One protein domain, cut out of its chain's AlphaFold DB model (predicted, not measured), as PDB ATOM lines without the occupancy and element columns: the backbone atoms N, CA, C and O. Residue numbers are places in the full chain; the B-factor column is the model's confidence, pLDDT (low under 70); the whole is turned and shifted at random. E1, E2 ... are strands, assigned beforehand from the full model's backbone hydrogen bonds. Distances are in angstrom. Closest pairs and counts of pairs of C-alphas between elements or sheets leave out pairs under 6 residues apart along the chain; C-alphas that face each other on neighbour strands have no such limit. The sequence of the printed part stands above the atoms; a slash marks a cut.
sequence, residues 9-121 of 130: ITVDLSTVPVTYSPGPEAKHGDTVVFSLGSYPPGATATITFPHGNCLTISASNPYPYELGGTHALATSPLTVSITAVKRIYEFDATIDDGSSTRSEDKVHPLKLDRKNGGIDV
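What this domain is: This is residues 9 to 121 of the 130 residues of an uncharacterized protein of Corallococcus sp. AB032C (UniProt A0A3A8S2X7). With little regular structure, two strand sheets stand partly face to face, the twisted E5-E4-E6-E7, antiparallel, and the smaller, mixed E2-E1-E3; residues 101 to 109 stick out at one end. The printed part has 113 residues, no named helix and seven named strands, E1 to E7 in order, holding 38 residues: all strand. It is compact, radius of gyration of the C-alphas 14.7 A, spanning 49 by 24 by 24 A.

Where its parts are: E1, residues 9 to 12, begins at C-alpha 9 (281.161, 161.792, 193.062). E2 is 19 to 21, E3 31 to 35, E4 44 to 48, E5 65 to 68. E6, 88 to 96, measures 25.8 A; E7, 113 to 120, 22.8 A, ending at C-alpha 120 (278.159, 162.652, 182.603).

How they stand to each other: Hairpin E6 and E7 has N 91 and O 117 at 2.8 A; E4 and E6, N 46 and O 94 at 2.9 A; hairpin E4 and E5, N 47 and O 65 at 2.8 A. E1 is parallel to E3, N 11 and O 33 at 2.8 A, and antiparallel to E2 in a hairpin, N 10 and O 21 at 2.9 A. E1 and E7 are apart.

The domain as a whole: The printed part has no cut. E4 to E5, E5 to E6 and E6 to E7 are long links. Residues 98 to 113 have pLDDT under 70.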
ATOM      1  N   ILE A   9     280.227 161.220 194.023       92.44
ATOM      2  CA  ILE A   9     281.161 161.792 193.062       92.44
ATOM      3  C   ILE A   9     281.719 163.068 193.663       92.44
ATOM      4  O   ILE A   9     280.999 164.045 193.867       92.44
ATOM      5  N   THR A  10     283.012 163.064 193.941       93.81
ATOM      6  CA  THR A  10     283.725 164.259 194.380       93.81
ATOM      7  C   THR A  10     284.339 164.944 193.170       93.81
ATOM      8  O   THR A  10     285.080 164.313 192.417       93.81
ATOM      9  N   VAL A  11     284.049 166.232 193.016       93.81
ATOM     10  CA  VAL A  11     284.610 167.119 191.996       93.81
ATOM     11  C   VAL A  11     285.600 168.055 192.686       93.81
ATOM     12  O   VAL A  11     285.199 168.965 193.415       93.81
ATOM     13  N   ASP A  12     286.895 167.811 192.491       92.50
ATOM     14  CA  ASP A  12     287.968 168.599 193.101       92.50
ATOM     15  C   ASP A  12     288.388 169.749 192.182       92.50
ATOM     16  O   ASP A  12     289.122 169.574 191.201       92.50
ATOM     17  N   LEU A  13     287.932 170.947 192.545       89.94
ATOM     18  CA  LEU A  13     288.214 172.176 191.822       89.94
ATOM     19  C   LEU A  13     289.644 172.673 192.034       89.94
ATOM     20  O   LEU A  13     290.047 173.567 191.313       89.94
ATOM     21  N   SER A  14     290.441 172.144 192.964       86.56
ATOM     22  CA  SER A  14     291.827 172.607 193.177       86.56
ATOM     23  C   SER A  14     292.823 172.124 192.120       86.56
ATOM     24  O   SER A  14     293.961 172.589 192.065       86.56
ATOM     25  N   THR A  15     292.392 171.228 191.235       82.12
ATOM     26  CA  THR A  15     293.235 170.617 190.200       82.12
ATOM     27  C   THR A  15     293.050 171.278 188.825       82.12
ATOM     28  O   THR A  15     292.073 171.990 188.570       82.12
ATOM     29  N   VAL A  16     294.035 171.105 187.934       80.44
ATOM     30  CA  VAL A  16     293.968 171.539 186.525       80.44
ATOM     31  C   VAL A  16     294.465 170.396 185.630       80.44
ATOM     32  O   VAL A  16     295.665 170.114 185.652       80.44
ATOM     33  N   PRO A  17     293.593 169.752 184.828       82.94
ATOM     34  CA  PRO A  17     292.131 169.914 184.785       82.94
ATOM     35  C   PRO A  17     291.446 169.465 186.094       82.94
ATOM     36  O   PRO A  17     292.086 168.841 186.936       82.94
ATOM     37  N   VAL A  18     290.155 169.787 186.256       87.25
ATOM     38  CA  VAL A  18     289.345 169.353 187.412       87.25
ATOM     39  C   VAL A  18     289.351 167.825 187.518       87.25
ATOM     40  O   VAL A  18     289.209 167.126 186.513       87.25
ATOM     41  N   THR A  19     289.496 167.313 188.738       90.88
ATOM     42  CA  THR A  19     289.588 165.876 189.017       90.88
ATOM     43  C   THR A  19     288.278 165.354 189.585       90.88
ATOM     44  O   THR A  19     287.606 166.029 190.367       90.88
ATOM     45  N   TYR A  20     287.939 164.122 189.214       90.69
ATOM     46  CA  TYR A  20     286.737 163.429 189.650       90.69
ATOM     47  C   TYR A  20     287.112 162.144 190.375       90.69
ATOM     48  O   TYR A  20     288.013 161.426 189.946       90.69
ATOM     49  N   SER A  21     286.398 161.828 191.450       89.69
ATOM     50  CA  SER A  21     286.537 160.552 192.150       89.69
ATOM     51  C   SER A  21     285.151 159.994 192.477       89.69
ATOM     52  O   SER A  21     284.406 160.680 193.179       89.69
ATOM     53  N   PRO A  22     284.792 158.773 192.030       87.94
ATOM     54  CA  PRO A  22     285.611 157.828 191.252       87.94
ATOM     55  C   PRO A  22     285.756 158.177 189.757       87.94
ATOM     56  O   PRO A  22     286.633 157.632 189.097       87.94
ATOM     57  N   GLY A  23     284.912 159.068 189.236       87.81
ATOM     58  CA  GLY A  23     284.876 159.484 187.834       87.81
ATOM     59  C   GLY A  23     283.762 160.513 187.603       87.81
ATOM     60  O   GLY A  23     282.990 160.776 188.530       87.81
ATOM     61  N   PRO A  24     283.696 161.149 186.421       87.38
ATOM     62  CA  PRO A  24     282.655 162.125 186.091       87.38
ATOM     63  C   PRO A  24     281.286 161.487 185.800       87.38
ATOM     64  O   PRO A  24     280.294 162.210 185.684       87.38
ATOM     65  N   GLU A  25     281.217 160.161 185.657       88.94
ATOM     66  CA  GLU A  25     279.993 159.435 185.335       88.94
ATOM     67  C   GLU A  25     279.056 159.353 186.543       88.94
ATOM     68  O   GLU A  25     279.367 158.729 187.559       88.94
ATOM     69  N   ALA A  26     277.869 159.938 186.399       88.31
ATOM     70  CA  ALA A  26     276.825 159.969 187.409       88.31
ATOM     71  C   ALA A  26     275.534 159.319 186.907       88.31
ATOM     72  O   ALA A  26     275.175 159.385 185.732       88.31
ATOM     73  N   LYS A  27     274.790 158.704 187.820       88.38
ATOM     74  CA  LYS A  27     273.457 158.147 187.569       88.38
ATOM     75  C   LYS A  27     272.401 158.953 188.305       88.38
ATOM     76  O   LYS A  27     272.697 159.736 189.207       88.38
ATOM     77  N   HIS A  28     271.141 158.748 187.939       88.69
ATOM     78  CA  HIS A  28     270.039 159.407 188.631       88.69
ATOM     79  C   HIS A  28     269.999 158.942 190.089       88.69
ATOM     80  O   HIS A  28     269.995 157.745 190.379       88.69
ATOM     81  N   GLY A  29     269.961 159.898 191.016       87.62
ATOM     82  CA  GLY A  29     270.043 159.629 192.448       87.62
ATOM     83  C   GLY A  29     271.461 159.511 193.012       87.62
ATOM     84  O   GLY A  29     271.581 159.429 194.232       87.62
ATOM     85  N   ASP A  30     272.519 159.551 192.195       90.94
ATOM     86  CA  ASP A  30     273.880 159.689 192.722       90.94
ATOM     87  C   ASP A  30     274.060 161.047 193.401       90.94
ATOM     88  O   ASP A  30     273.266 161.976 193.231       90.94
ATOM     89  N   THR A  31     275.108 161.160 194.209       92.62
ATOM     90  CA  THR A  31     275.437 162.398 194.913       92.62
ATOM     91  C   THR A  31     276.711 163.003 194.357       92.62
ATOM     92  O   THR A  31     277.666 162.289 194.075       92.62
ATOM     93  N   VAL A  32     276.727 164.323 194.218       93.88
ATOM     94  CA  VAL A  32     277.861 165.104 193.735       93.88
ATOM     95  C   VAL A  32     278.279 166.077 194.829       93.88
ATOM     96  O   VAL A  32     277.440 166.739 195.442       93.88
ATOM     97  N   VAL A  33     279.578 166.154 195.087       94.62
ATOM     98  CA  VAL A  33     280.183 167.064 196.057       94.62
ATOM     99  C   VAL A  33     281.246 167.877 195.337       94.62
ATOM    100  O   VAL A  33     282.245 167.321 194.886       94.62
ATOM    101  N   PHE A  34     281.052 169.189 195.246       94.19
ATOM    102  CA  PHE A  34     282.110 170.091 194.796       94.19
ATOM    103  C   PHE A  34     283.009 170.430 195.977       94.19
ATOM    104  O   PHE A  34     282.508 170.648 197.081       94.19
ATOM    105  N   SER A  35     284.319 170.479 195.752       93.25
ATOM    106  CA  SER A  35     285.313 170.788 196.779       93.25
ATOM    107  C   SER A  35     286.352 171.773 196.259       93.25
ATOM    108  O   SER A  35     286.827 171.651 195.131       93.25
ATOM    109  N   LEU A  36     286.737 172.716 197.117       90.25
ATOM    110  CA  LEU A  36     287.889 173.593 196.926       90.25
ATOM    111  C   LEU A  36     289.225 172.902 197.264       90.25
ATOM    112  O   LEU A  36     290.276 173.496 197.063       90.25
ATOM    113  N   GLY A  37     289.217 171.654 197.743       86.81
ATOM    114  CA  GLY A  37     290.418 170.827 197.887       86.81
ATOM    115  C   GLY A  37     291.563 171.533 198.625       86.81
ATOM    116  O   GLY A  37     291.458 171.811 199.817       86.81
ATOM    117  N   SER A  38     292.653 171.807 197.898       84.12
ATOM    118  CA  SER A  38     293.890 172.411 198.423       84.12
ATOM    119  C   SER A  38     293.919 173.950 198.437       84.12
ATOM    120  O   SER A  38     294.956 174.527 198.767       84.12
ATOM    121  N   TYR A  39     292.830 174.628 198.060       84.31
ATOM    122  CA  TYR A  39     292.759 176.090 198.123       84.31
ATOM    123  C   TYR A  39     292.857 176.610 199.576       84.31
ATOM    124  O   TYR A  39     292.445 175.923 200.518       84.31
ATOM    125  N   PRO A  40     293.407 177.822 199.791       81.06
ATOM    126  CA  PRO A  40     293.585 178.399 201.113       81.06
ATOM    127  C   PRO A  40     292.236 178.691 201.792       81.06
ATOM    128  O   PRO A  40     291.227 178.910 201.119       81.06
ATOM    129  N   PRO A  41     292.210 178.790 203.135       73.00
ATOM    130  CA  PRO A  41     290.987 178.975 203.929       73.00
ATOM    131  C   PRO A  41     290.258 180.328 203.750       73.00
ATOM    132  O   PRO A  41     289.369 180.646 204.532       73.00
ATOM    133  N   GLY A  42     290.597 181.119 202.732       79.06
ATOM    134  CA  GLY A  42     289.868 182.324 202.318       79.06
ATOM    135  C   GLY A  42     289.338 182.263 200.883       79.06
ATOM    136  O   GLY A  42     288.678 183.208 200.457       79.06
ATOM    137  N   ALA A  43     289.613 181.180 200.153       85.19
ATOM    138  CA  ALA A  43     289.157 181.035 198.784       85.19
ATOM    139  C   ALA A  43     287.634 180.874 198.724       85.19
ATOM    140  O   ALA A  43     287.021 180.266 199.606       85.19
ATOM    141  N   THR A  44     287.037 181.391 197.659       89.94
ATOM    142  CA  THR A  44     285.617 181.238 197.346       89.94
ATOM    143  C   THR A  44     285.449 180.677 195.944       89.94
ATOM    144  O   THR A  44     286.294 180.890 195.075       89.94
ATOM    145  N   ALA A  45     284.361 179.949 195.710       91.00
ATOM    146  CA  ALA A  45     283.985 179.544 194.364       91.00
ATOM    147  C   ALA A  45     282.484 179.601 194.133       91.00
ATOM    148  O   ALA A  45     281.695 179.264 195.012       91.00
ATOM    149  N   THR A  46     282.116 179.938 192.902       92.69
ATOM    150  CA  THR A  46     280.743 179.868 192.407       92.69
ATOM    151  C   THR A  46     280.681 178.891 191.237       92.69
ATOM    152  O   THR A  46     281.387 179.078 190.245       92.69
ATOM    153  N   ILE A  47     279.833 177.862 191.338       93.12
ATOM    154  CA  ILE A  47     279.574 176.897 190.263       93.12
ATOM    155  C   ILE A  47     278.229 177.186 189.604       93.12
ATOM    156  O   ILE A  47     277.191 177.300 190.264       93.12
ATOM    157  N   THR A  48     278.255 177.246 188.277       93.69
ATOM    158  CA  THR A  48     277.094 177.486 187.420       93.69
ATOM    159  C   THR A  48     277.014 176.451 186.304       93.69
ATOM    160  O   THR A  48     278.029 175.916 185.876       93.69
ATOM    161  N   PHE A  49     275.803 176.170 185.831       92.19
ATOM    162  CA  PHE A  49     275.533 175.254 184.725       92.19
ATOM    163  C   PHE A  49     274.887 176.035 183.569       92.19
ATOM    164  O   PHE A  49     273.663 176.223 183.568       92.19
ATOM    165  N   PRO A  50     275.665 176.516 182.582       89.06
ATOM    166  CA  PRO A  50     275.163 177.404 181.527       89.06
ATOM    167  C   PRO A  50     274.122 176.745 180.610       89.06
ATOM    168  O   PRO A  50     273.302 177.431 179.998       89.06
ATOM    169  N   HIS A  51     274.121 175.413 180.519       87.62
ATOM    170  CA  HIS A  51     273.265 174.644 179.609       87.62
ATOM    171  C   HIS A  51     272.190 173.813 180.325       87.62
ATOM    172  O   HIS A  51     271.652 172.860 179.756       87.62
ATOM    173  N   GLY A  52     271.851 174.207 181.556       85.62
ATOM    174  CA  GLY A  52     270.906 173.512 182.426       85.62
ATOM    175  C   GLY A  52     271.617 172.639 183.455       85.62
ATOM    176  O   GLY A  52     272.713 172.156 183.210       85.62
ATOM    177  N   ASN A  53     270.988 172.456 184.615       89.69
ATOM    178  CA  ASN A  53     271.547 171.739 185.761       89.69
ATOM    179  C   ASN A  53     270.961 170.316 185.858       89.69
ATOM    180  O   ASN A  53     269.773 170.119 185.598       89.69
ATOM    181  N   CYS A  54     271.775 169.338 186.258       90.81
ATOM    182  CA  CYS A  54     271.331 167.971 186.552       90.81
ATOM    183  C   CYS A  54     271.038 167.721 188.033       90.81
ATOM    184  O   CYS A  54     270.539 166.655 188.380       90.81
ATOM    185  N   LEU A  55     271.375 168.655 188.916       93.06
ATOM    186  CA  LEU A  55     271.308 168.483 190.362       93.06
ATOM    187  C   LEU A  55     269.986 169.006 190.933       93.06
ATOM    188  O   LEU A  55     269.389 169.963 190.438       93.06
ATOM    189  N   THR A  56     269.533 168.372 192.008       90.62
ATOM    190  CA  THR A  56     268.324 168.767 192.731       90.62
ATOM    191  C   THR A  56     268.593 170.054 193.505       90.62
ATOM    192  O   THR A  56     269.425 170.077 194.413       90.62
ATOM    193  N   ILE A  57     267.874 171.121 193.163       89.12
ATOM    194  CA  ILE A  57     267.942 172.408 193.863       89.12
ATOM    195  C   ILE A  57     266.963 172.368 195.035       89.12
ATOM    196  O   ILE A  57     265.809 171.969 194.880       89.12
ATOM    197  N   SER A  58     267.415 172.784 196.213       85.38
ATOM    198  CA  SER A  58     266.580 172.843 197.413       85.38
ATOM    199  C   SER A  58     266.924 174.069 198.251       85.38
ATOM    200  O   SER A  58     267.931 174.728 198.012       85.38
ATOM    201  N   ALA A  59     266.114 174.371 199.267       82.25
ATOM    202  CA  ALA A  59     266.402 175.476 200.184       82.25
ATOM    203  C   ALA A  59     267.752 175.314 200.913       82.25
ATOM    204  O   ALA A  59     268.379 176.304 201.270       82.25
ATOM    205  N   SER A  60     268.204 174.071 201.116       78.38
ATOM    206  CA  SER A  60     269.499 173.762 201.737       78.38
ATOM    207  C   SER A  60     270.663 173.768 200.744       78.38
ATOM    208  O   SER A  60     271.807 173.879 201.166       78.38
ATOM    209  N   ASN A  61     270.374 173.643 199.446       81.94
ATOM    210  CA  ASN A  61     271.348 173.649 198.357       81.94
ATOM    211  C   ASN A  61     270.834 174.545 197.216       81.94
ATOM    212  O   ASN A  61     270.404 174.027 196.172       81.94
ATOM    213  N   PRO A  62     270.785 175.873 197.428       86.56
ATOM    214  CA  PRO A  62     270.346 176.804 196.401       86.56
ATOM    215  C   PRO A  62     271.341 176.831 195.234       86.56
ATOM    216  O   PRO A  62     272.515 176.507 195.390       86.56
ATOM    217  N   TYR A  63     270.841 177.203 194.057       87.00
ATOM    218  CA  TYR A  63     271.647 177.446 192.862       87.00
ATOM    219  C   TYR A  63     271.757 178.963 192.628       87.00
ATOM    220  O   TYR A  63     270.721 179.633 192.723       87.00
ATOM    221  N   PRO A  64     272.935 179.516 192.270       91.88
ATOM    222  CA  PRO A  64     274.219 178.844 192.016       91.88
ATOM    223  C   PRO A  64     274.866 178.261 193.280       91.88
ATOM    224  O   PRO A  64     274.519 178.653 194.388       91.88
ATOM    225  N   TYR A  65     275.789 177.309 193.110       91.81
ATOM    226  CA  TYR A  65     276.453 176.669 194.248       91.81
ATOM    227  C   TYR A  65     277.670 177.484 194.678       91.81
ATOM    228  O   TYR A  65     278.584 177.689 193.881       91.81
ATOM    229  N   GLU A  66     277.680 177.922 195.933       91.69
ATOM    230  CA  GLU A  66     278.738 178.756 196.508       91.69
ATOM    231  C   GLU A  66     279.540 177.975 197.557       91.69
ATOM    232  O   GLU A  66     278.971 177.277 198.400       91.69
ATOM    233  N   LEU A  67     280.870 178.066 197.482       90.56
ATOM    234  CA  LEU A  67     281.815 177.409 198.387       90.56
ATOM    235  C   LEU A  67     282.780 178.436 198.979       90.56
ATOM    236  O   LEU A  67     283.150 179.402 198.315       90.56
ATOM    237  N   GLY A  68     283.247 178.159 200.196       87.31
ATOM    238  CA  GLY A  68     284.254 178.958 200.891       87.31
ATOM    239  C   GLY A  68     283.764 180.321 201.386       87.31
ATOM    240  O   GLY A  68     282.570 180.628 201.366       87.31
ATOM    241  N   GLY A  69     284.683 181.135 201.910       83.94
ATOM    242  CA  GLY A  69     284.343 182.384 202.600       83.94
ATOM    243  C   GLY A  69     283.488 182.127 203.847       83.94
ATOM    244  O   GLY A  69     283.969 181.575 204.834       83.94
ATOM    245  N   THR A  70     282.211 182.518 203.812       83.62
ATOM    246  CA  THR A  70     281.225 182.203 204.866       83.62
ATOM    247  C   THR A  70     280.579 180.824 204.711       83.62
ATOM    248  O   THR A  70     279.830 180.398 205.591       83.62
ATOM    249  N   HIS A  71     280.843 180.132 203.602       83.25
ATOM    250  CA  HIS A  71     280.320 178.808 203.277       83.25
ATOM    251  C   HIS A  71     281.381 177.729 203.504       83.25
ATOM    252  O   HIS A  71     282.576 177.999 203.630       83.25
ATOM    253  N   ALA A  72     280.947 176.470 203.544       83.94
ATOM    254  CA  ALA A  72     281.867 175.344 203.617       83.94
ATOM    255  C   ALA A  72     282.762 175.280 202.363       83.94
ATOM    256  O   ALA A  72     282.336 175.619 201.260       83.94
ATOM    257  N   LEU A  73     283.997 174.794 202.525       84.56
ATOM    258  CA  LEU A  73     284.936 174.563 201.413       84.56
ATOM    259  C   LEU A  73     284.510 173.405 200.492       84.56
ATOM    260  O   LEU A  73     285.165 173.142 199.486       84.56
ATOM    261  N   ALA A  74     283.421 172.716 200.832       87.69
ATOM    262  CA  ALA A  74     282.755 171.735 199.997       87.69
ATOM    263  C   ALA A  74     281.235 171.891 200.115       87.69
ATOM    264  O   ALA A  74     280.729 172.279 201.172       87.69
ATOM    265  N   THR A  75     280.500 171.570 199.052       88.06
ATOM    266  CA  THR A  75     279.032 171.561 199.108       88.06
ATOM    267  C   THR A  75     278.535 170.423 199.997       88.06
ATOM    268  O   THR A  75     279.179 169.378 200.119       88.06
ATOM    269  N   SER A  76     277.332 170.570 200.558       88.50
ATOM    270  CA  SER A  76     276.601 169.381 201.012       88.50
ATOM    271  C   SER A  76     276.371 168.441 199.817       88.50
ATOM    272  O   SER A  76     276.319 168.922 198.682       88.50
ATOM    273  N   PRO A  77     276.221 167.120 200.029       91.00
ATOM    274  CA  PRO A  77     275.939 166.187 198.942       91.00
ATOM    275  C   PRO A  77     274.723 166.622 198.113       91.00
ATOM    276  O   PRO A  77     273.612 166.745 198.634       91.00
ATOM    277  N   LEU A  78     274.942 166.860 196.819       93.19
ATOM    278  CA  LEU A  78     273.927 167.294 195.863       93.19
ATOM    279  C   LEU A  78     273.422 166.084 195.088       93.19
ATOM    280  O   LEU A  78     274.195 165.417 194.412       93.19
ATOM    281  N   THR A  79     272.132 165.782 195.159       92.44
ATOM    282  CA  THR A  79     271.578 164.619 194.453       92.44
ATOM    283  C   THR A  79     271.339 164.929 192.978       92.44
ATOM    284  O   THR A  79     270.651 165.902 192.659       92.44
ATOM    285  N   VAL A  80     271.821 164.072 192.078       90.88
ATOM    286  CA  VAL A  80     271.457 164.086 190.656       90.88
ATOM    287  C   VAL A  80     269.958 163.825 190.537       90.88
ATOM    288  O   VAL A  80     269.456 162.791 190.985       90.88
ATOM    289  N   SER A  81     269.234 164.787 189.969       90.44
ATOM    290  CA  SER A  81     267.781 164.741 189.835       90.44
ATOM    291  C   SER A  81     267.355 163.506 189.056       90.44
ATOM    292  O   SER A  81     267.923 163.217 188.009       90.44
ATOM    293  N   ILE A  82     266.296 162.833 189.515       87.00
ATOM    294  CA  ILE A  82     265.669 161.705 188.805       87.00
ATOM    295  C   ILE A  82     265.000 162.106 187.482       87.00
ATOM    296  O   ILE A  82     264.653 161.242 186.689       87.00
ATOM    297  N   THR A  83     264.813 163.406 187.251       86.50
ATOM    298  CA  THR A  83     264.235 163.960 186.018       86.50
ATOM    299  C   THR A  83     265.278 164.609 185.109       86.50
ATOM    300  O   THR A  83     264.906 165.260 184.131       86.50
ATOM    301  N   ALA A  84     266.572 164.480 185.427       86.50
ATOM    302  CA  ALA A  84     267.630 164.957 184.548       86.50
ATOM    303  C   ALA A  84     267.551 164.243 183.182       86.50
ATOM    304  O   ALA A  84     267.176 163.081 183.068       86.50
ATOM    305  N   VAL A  85     267.869 164.958 182.108       88.38
ATOM    306  CA  VAL A  85     267.965 164.366 180.772       88.38
ATOM    307  C   VAL A  85     269.314 163.666 180.667       88.38
ATOM    308  O   VAL A  85     270.321 164.209 181.105       88.38
ATOM    309  N   LYS A  86     269.373 162.492 180.035       86.88
ATOM    310  CA  LYS A  86     270.649 161.798 179.812       86.88
ATOM    311  C   LYS A  86     271.537 162.589 178.849       86.88
ATOM    312  O   LYS A  86     271.292 162.592 177.643       86.88
ATOM    313  N   ARG A  87     272.544 163.283 179.381       87.31
ATOM    314  CA  ARG A  87     273.541 164.066 178.637       87.31
ATOM    315  C   ARG A  87     274.734 164.399 179.531       87.31
ATOM    316  O   ARG A  87     274.702 164.159 180.735       87.31
ATOM    317  N   ILE A  88     275.743 165.025 178.933       88.19
ATOM    318  CA  ILE A  88     276.807 165.703 179.671       88.19
ATOM    319  C   ILE A  88     276.292 167.081 180.105       88.19
ATOM    320  O   ILE A  88     275.729 167.841 179.302       88.19
ATOM    321  N   TYR A  89     276.464 167.367 181.390       91.06
ATOM    322  CA  TYR A  89     276.130 168.624 182.041       91.06
ATOM    323  C   TYR A  89     277.409 169.385 182.345       91.06
ATOM    324  O   TYR A  89     278.075 169.119 183.345       91.06
ATOM    325  N   GLU A  90     277.758 170.304 181.453       91.56
ATOM    326  CA  GLU A  90     278.907 171.187 181.625       91.56
ATOM    327  C   GLU A  90     278.630 172.210 182.729       91.56
ATOM    328  O   GLU A  90     277.522 172.747 182.834       91.56
ATOM    329  N   PHE A  91     279.648 172.477 183.540       92.31
ATOM    330  CA  PHE A  91     279.631 173.513 184.555       92.31
ATOM    331  C   PHE A  91     280.847 174.423 184.421       92.31
ATOM    332  O   PHE A  91     281.944 173.981 184.070       92.31
ATOM    333  N   ASP A  92     280.638 175.677 184.802       91.69
ATOM    334  CA  ASP A  92     281.673 176.682 184.970       91.69
ATOM    335  C   ASP A  92     281.832 176.964 186.464       91.69
ATOM    336  O   ASP A  92     280.877 177.352 187.145       91.69
ATOM    337  N   ALA A  93     283.045 176.778 186.973       89.75
ATOM    338  CA  ALA A  93     283.452 177.139 188.317       89.75
ATOM    339  C   ALA A  93     284.343 178.379 188.260       89.75
ATOM    340  O   ALA A  93     285.321 178.445 187.519       89.75
ATOM    341  N   THR A  94     283.984 179.371 189.054       90.38
ATOM    342  CA  THR A  94     284.655 180.661 189.125       90.38
ATOM    343  C   THR A  94     285.267 180.788 190.509       90.38
ATOM    344  O   THR A  94     284.511 180.877 191.471       90.38
ATOM    345  N   ILE A  95     286.598 180.740 190.617       88.56
ATOM    346  CA  ILE A  95     287.311 180.680 191.901       88.56
ATOM    347  C   ILE A  95     288.066 181.984 192.159       88.56
ATOM    348  O   ILE A  95     288.814 182.461 191.303       88.56
ATOM    349  N   ASP A  96     287.900 182.523 193.362       87.12
ATOM    350  CA  ASP A  96     288.704 183.604 193.923       87.12
ATOM    351  C   ASP A  96     289.534 183.041 195.081       87.12
ATOM    352  O   ASP A  96     288.984 182.603 196.084       87.12
ATOM    353  N   ASP A  97     290.859 183.012 194.940       76.12
ATOM    354  CA  ASP A  97     291.791 182.449 195.932       76.12
ATOM    355  C   ASP A  97     291.998 183.363 197.160       76.12
ATOM    356  O   ASP A  97     292.730 183.031 198.090       76.12
ATOM    357  N   GLY A  98     291.394 184.556 197.183       65.38
ATOM    358  CA  GLY A  98     291.654 185.554 198.218       65.38
ATOM    359  C   GLY A  98     293.060 186.167 198.153       65.38
ATOM    360  O   GLY A  98     293.403 186.996 199.000       65.38
ATOM    361  N   SER A  99     293.871 185.838 197.135       59.84
ATOM    362  CA  SER A  99     295.199 186.412 196.876       59.84
ATOM    363  C   SER A  99     295.112 187.853 196.347       59.84
ATOM    364  O   SER A  99     295.686 188.213 195.320       59.84
ATOM    365  N   SER A 100     294.377 188.711 197.049       49.94
ATOM    366  CA  SER A 100     294.403 190.157 196.865       49.94
ATOM    367  C   SER A 100     295.650 190.729 197.544       49.94
ATOM    368  O   SER A 100     295.554 191.516 198.488       49.94
ATOM    369  N   THR A 101     296.855 190.362 197.098       44.00
ATOM    370  CA  THR A 101     297.995 191.252 197.330       44.00
ATOM    371  C   THR A 101     297.750 192.502 196.496       44.00
ATOM    372  O   THR A 101     297.928 192.512 195.281       44.00
ATOM    373  N   ARG A 102     297.278 193.553 197.179       47.03
ATOM    374  CA  ARG A 102     297.202 194.939 196.702       47.03
ATOM    375  C   ARG A 102     298.406 195.257 195.811       47.03
ATOM    376  O   ARG A 102     299.502 195.485 196.310       47.03
ATOM    377  N   SER A 103     298.203 195.284 194.505       37.19
ATOM    378  CA  SER A 103     299.059 196.027 193.591       37.19
ATOM    379  C   SER A 103     298.141 196.996 192.878       37.19
ATOM    380  O   SER A 103     297.331 196.604 192.044       37.19
ATOM    381  N   GLU A 104     298.224 198.256 193.292       44.72
ATOM    382  CA  GLU A 104     297.487 199.409 192.769       44.72
ATOM    383  C   GLU A 104     297.889 199.774 191.328       44.72
ATOM    384  O   GLU A 104     297.870 200.940 190.952       44.72
ATOM    385  N   ASP A 105     298.251 198.807 190.489       45.28
ATOM    386  CA  ASP A 105     298.708 199.089 189.136       45.28
ATOM    387  C   ASP A 105     298.229 197.995 188.167       45.28
ATOM    388  O   ASP A 105     298.581 196.824 188.298       45.28
ATOM    389  N   LYS A 106     297.496 198.444 187.134       36.41
ATOM    390  CA  LYS A 106     297.261 197.811 185.813       36.41
ATOM    391  C   LYS A 106     295.987 196.973 185.592       36.41
ATOM    392  O   LYS A 106     295.974 195.764 185.751       36.41
ATOM    393  N   VAL A 107     294.959 197.636 185.045       41.81
ATOM    394  CA  VAL A 107     294.331 197.386 183.713       41.81
ATOM    395  C   VAL A 107     293.995 195.930 183.297       41.81
ATOM    396  O   VAL A 107     293.818 195.668 182.117       41.81
ATOM    397  N   HIS A 108     293.819 194.967 184.200       32.66
ATOM    398  CA  HIS A 108     293.272 193.647 183.849       32.66
ATOM    399  C   HIS A 108     292.351 193.130 184.963       32.66
ATOM    400  O   HIS A 108     292.702 193.273 186.134       32.66
ATOM    401  N   PRO A 109     291.164 192.569 184.643       41.94
ATOM    402  CA  PRO A 109     290.256 192.069 185.665       41.94
ATOM    403  C   PRO A 109     290.965 191.001 186.498       41.94
ATOM    404  O   PRO A 109     291.670 190.161 185.936       41.94
ATOM    405  N   LEU A 110     290.769 191.084 187.816       47.50
ATOM    406  CA  LEU A 110     291.072 190.083 188.844       47.50
ATOM    407  C   LEU A 110     291.187 188.684 188.231       47.50
ATOM    408  O   LEU A 110     290.279 188.260 187.514       47.50
ATOM    409  N   LYS A 111     292.305 187.990 188.472       46.59
ATOM    410  CA  LYS A 111     292.600 186.682 187.872       46.59
ATOM    411  C   LYS A 111     291.745 185.595 188.535       46.59
ATOM    412  O   LYS A 111     292.236 184.754 189.270       46.59
ATOM    413  N   LEU A 112     290.448 185.691 188.295       59.56
ATOM    414  CA  LEU A 112     289.420 184.748 188.665       59.56
ATOM    415  C   LEU A 112     289.717 183.459 187.902       59.56
ATOM    416  O   LEU A 112     289.701 183.456 186.664       59.56
ATOM    417  N   ASP A 113     290.069 182.392 188.616       66.62
ATOM    418  CA  ASP A 113     290.398 181.129 187.966       66.62
ATOM    419  C   ASP A 113     289.091 180.487 187.506       66.62
ATOM    420  O   ASP A 113     288.251 180.073 188.311       66.62
ATOM    421  N   ARG A 114     288.879 180.493 186.190       76.62
ATOM    422  CA  ARG A 114     287.727 179.854 185.561       76.62
ATOM    423  C   ARG A 114     288.089 178.421 185.218       76.62
ATOM    424  O   ARG A 114     288.996 178.185 184.420       76.62
ATOM    425  N   LYS A 115     287.353 177.480 185.799       78.25
ATOM    426  CA  LYS A 115     287.477 176.051 185.528       78.25
ATOM    427  C   LYS A 115     286.200 175.535 184.908       78.25
ATOM    428  O   LYS A 115     285.111 175.825 185.390       78.25
ATOM    429  N   ASN A 116     286.370 174.702 183.895       80.69
ATOM    430  CA  ASN A 116     285.265 174.046 183.223       80.69
ATOM    431  C   ASN A 116     285.318 172.563 183.585       80.69
ATOM    432  O   ASN A 116     286.401 171.974 183.659       80.69
ATOM    433  N   GLY A 117     284.157 171.962 183.795       82.19
ATOM    434  CA  GLY A 117     284.031 170.526 183.992       82.19
ATOM    435  C   GLY A 117     282.690 170.018 183.487       82.19
ATOM    436  O   GLY A 117     281.852 170.793 183.037       82.19
ATOM    437  N   GLY A 118     282.482 168.707 183.546       86.19
ATOM    438  CA  GLY A 118     281.224 168.079 183.160       86.19
ATOM    439  C   GLY A 118     280.817 166.964 184.112       86.19
ATOM    440  O   GLY A 118     281.671 166.287 184.678       86.19
ATOM    441  N   ILE A 119     279.510 166.783 184.280       87.25
ATOM    442  CA  ILE A 119     278.912 165.606 184.918       87.25
ATOM    443  C   ILE A 119     278.250 164.783 183.815       87.25
ATOM    444  O   ILE A 119     277.368 165.282 183.109       87.25
ATOM    445  N   ASP A 120     278.679 163.536 183.642       88.31
ATOM    446  CA  ASP A 120     278.159 162.652 182.603       88.31
ATOM    447  C   ASP A 120     276.985 161.822 183.138       88.31
ATOM    448  O   ASP A 120     277.178 160.833 183.839       88.31
ATOM    449  N   VAL A 121     275.760 162.208 182.768       83.94
ATOM    450  CA  VAL A 121     274.519 161.513 183.151       83.94
ATOM    451  C   VAL A 121     274.016 160.603 182.018       83.94
ATOM    452  O   VAL A 121     272.816 160.425 181.814       83.94
TER     453      VAL A 121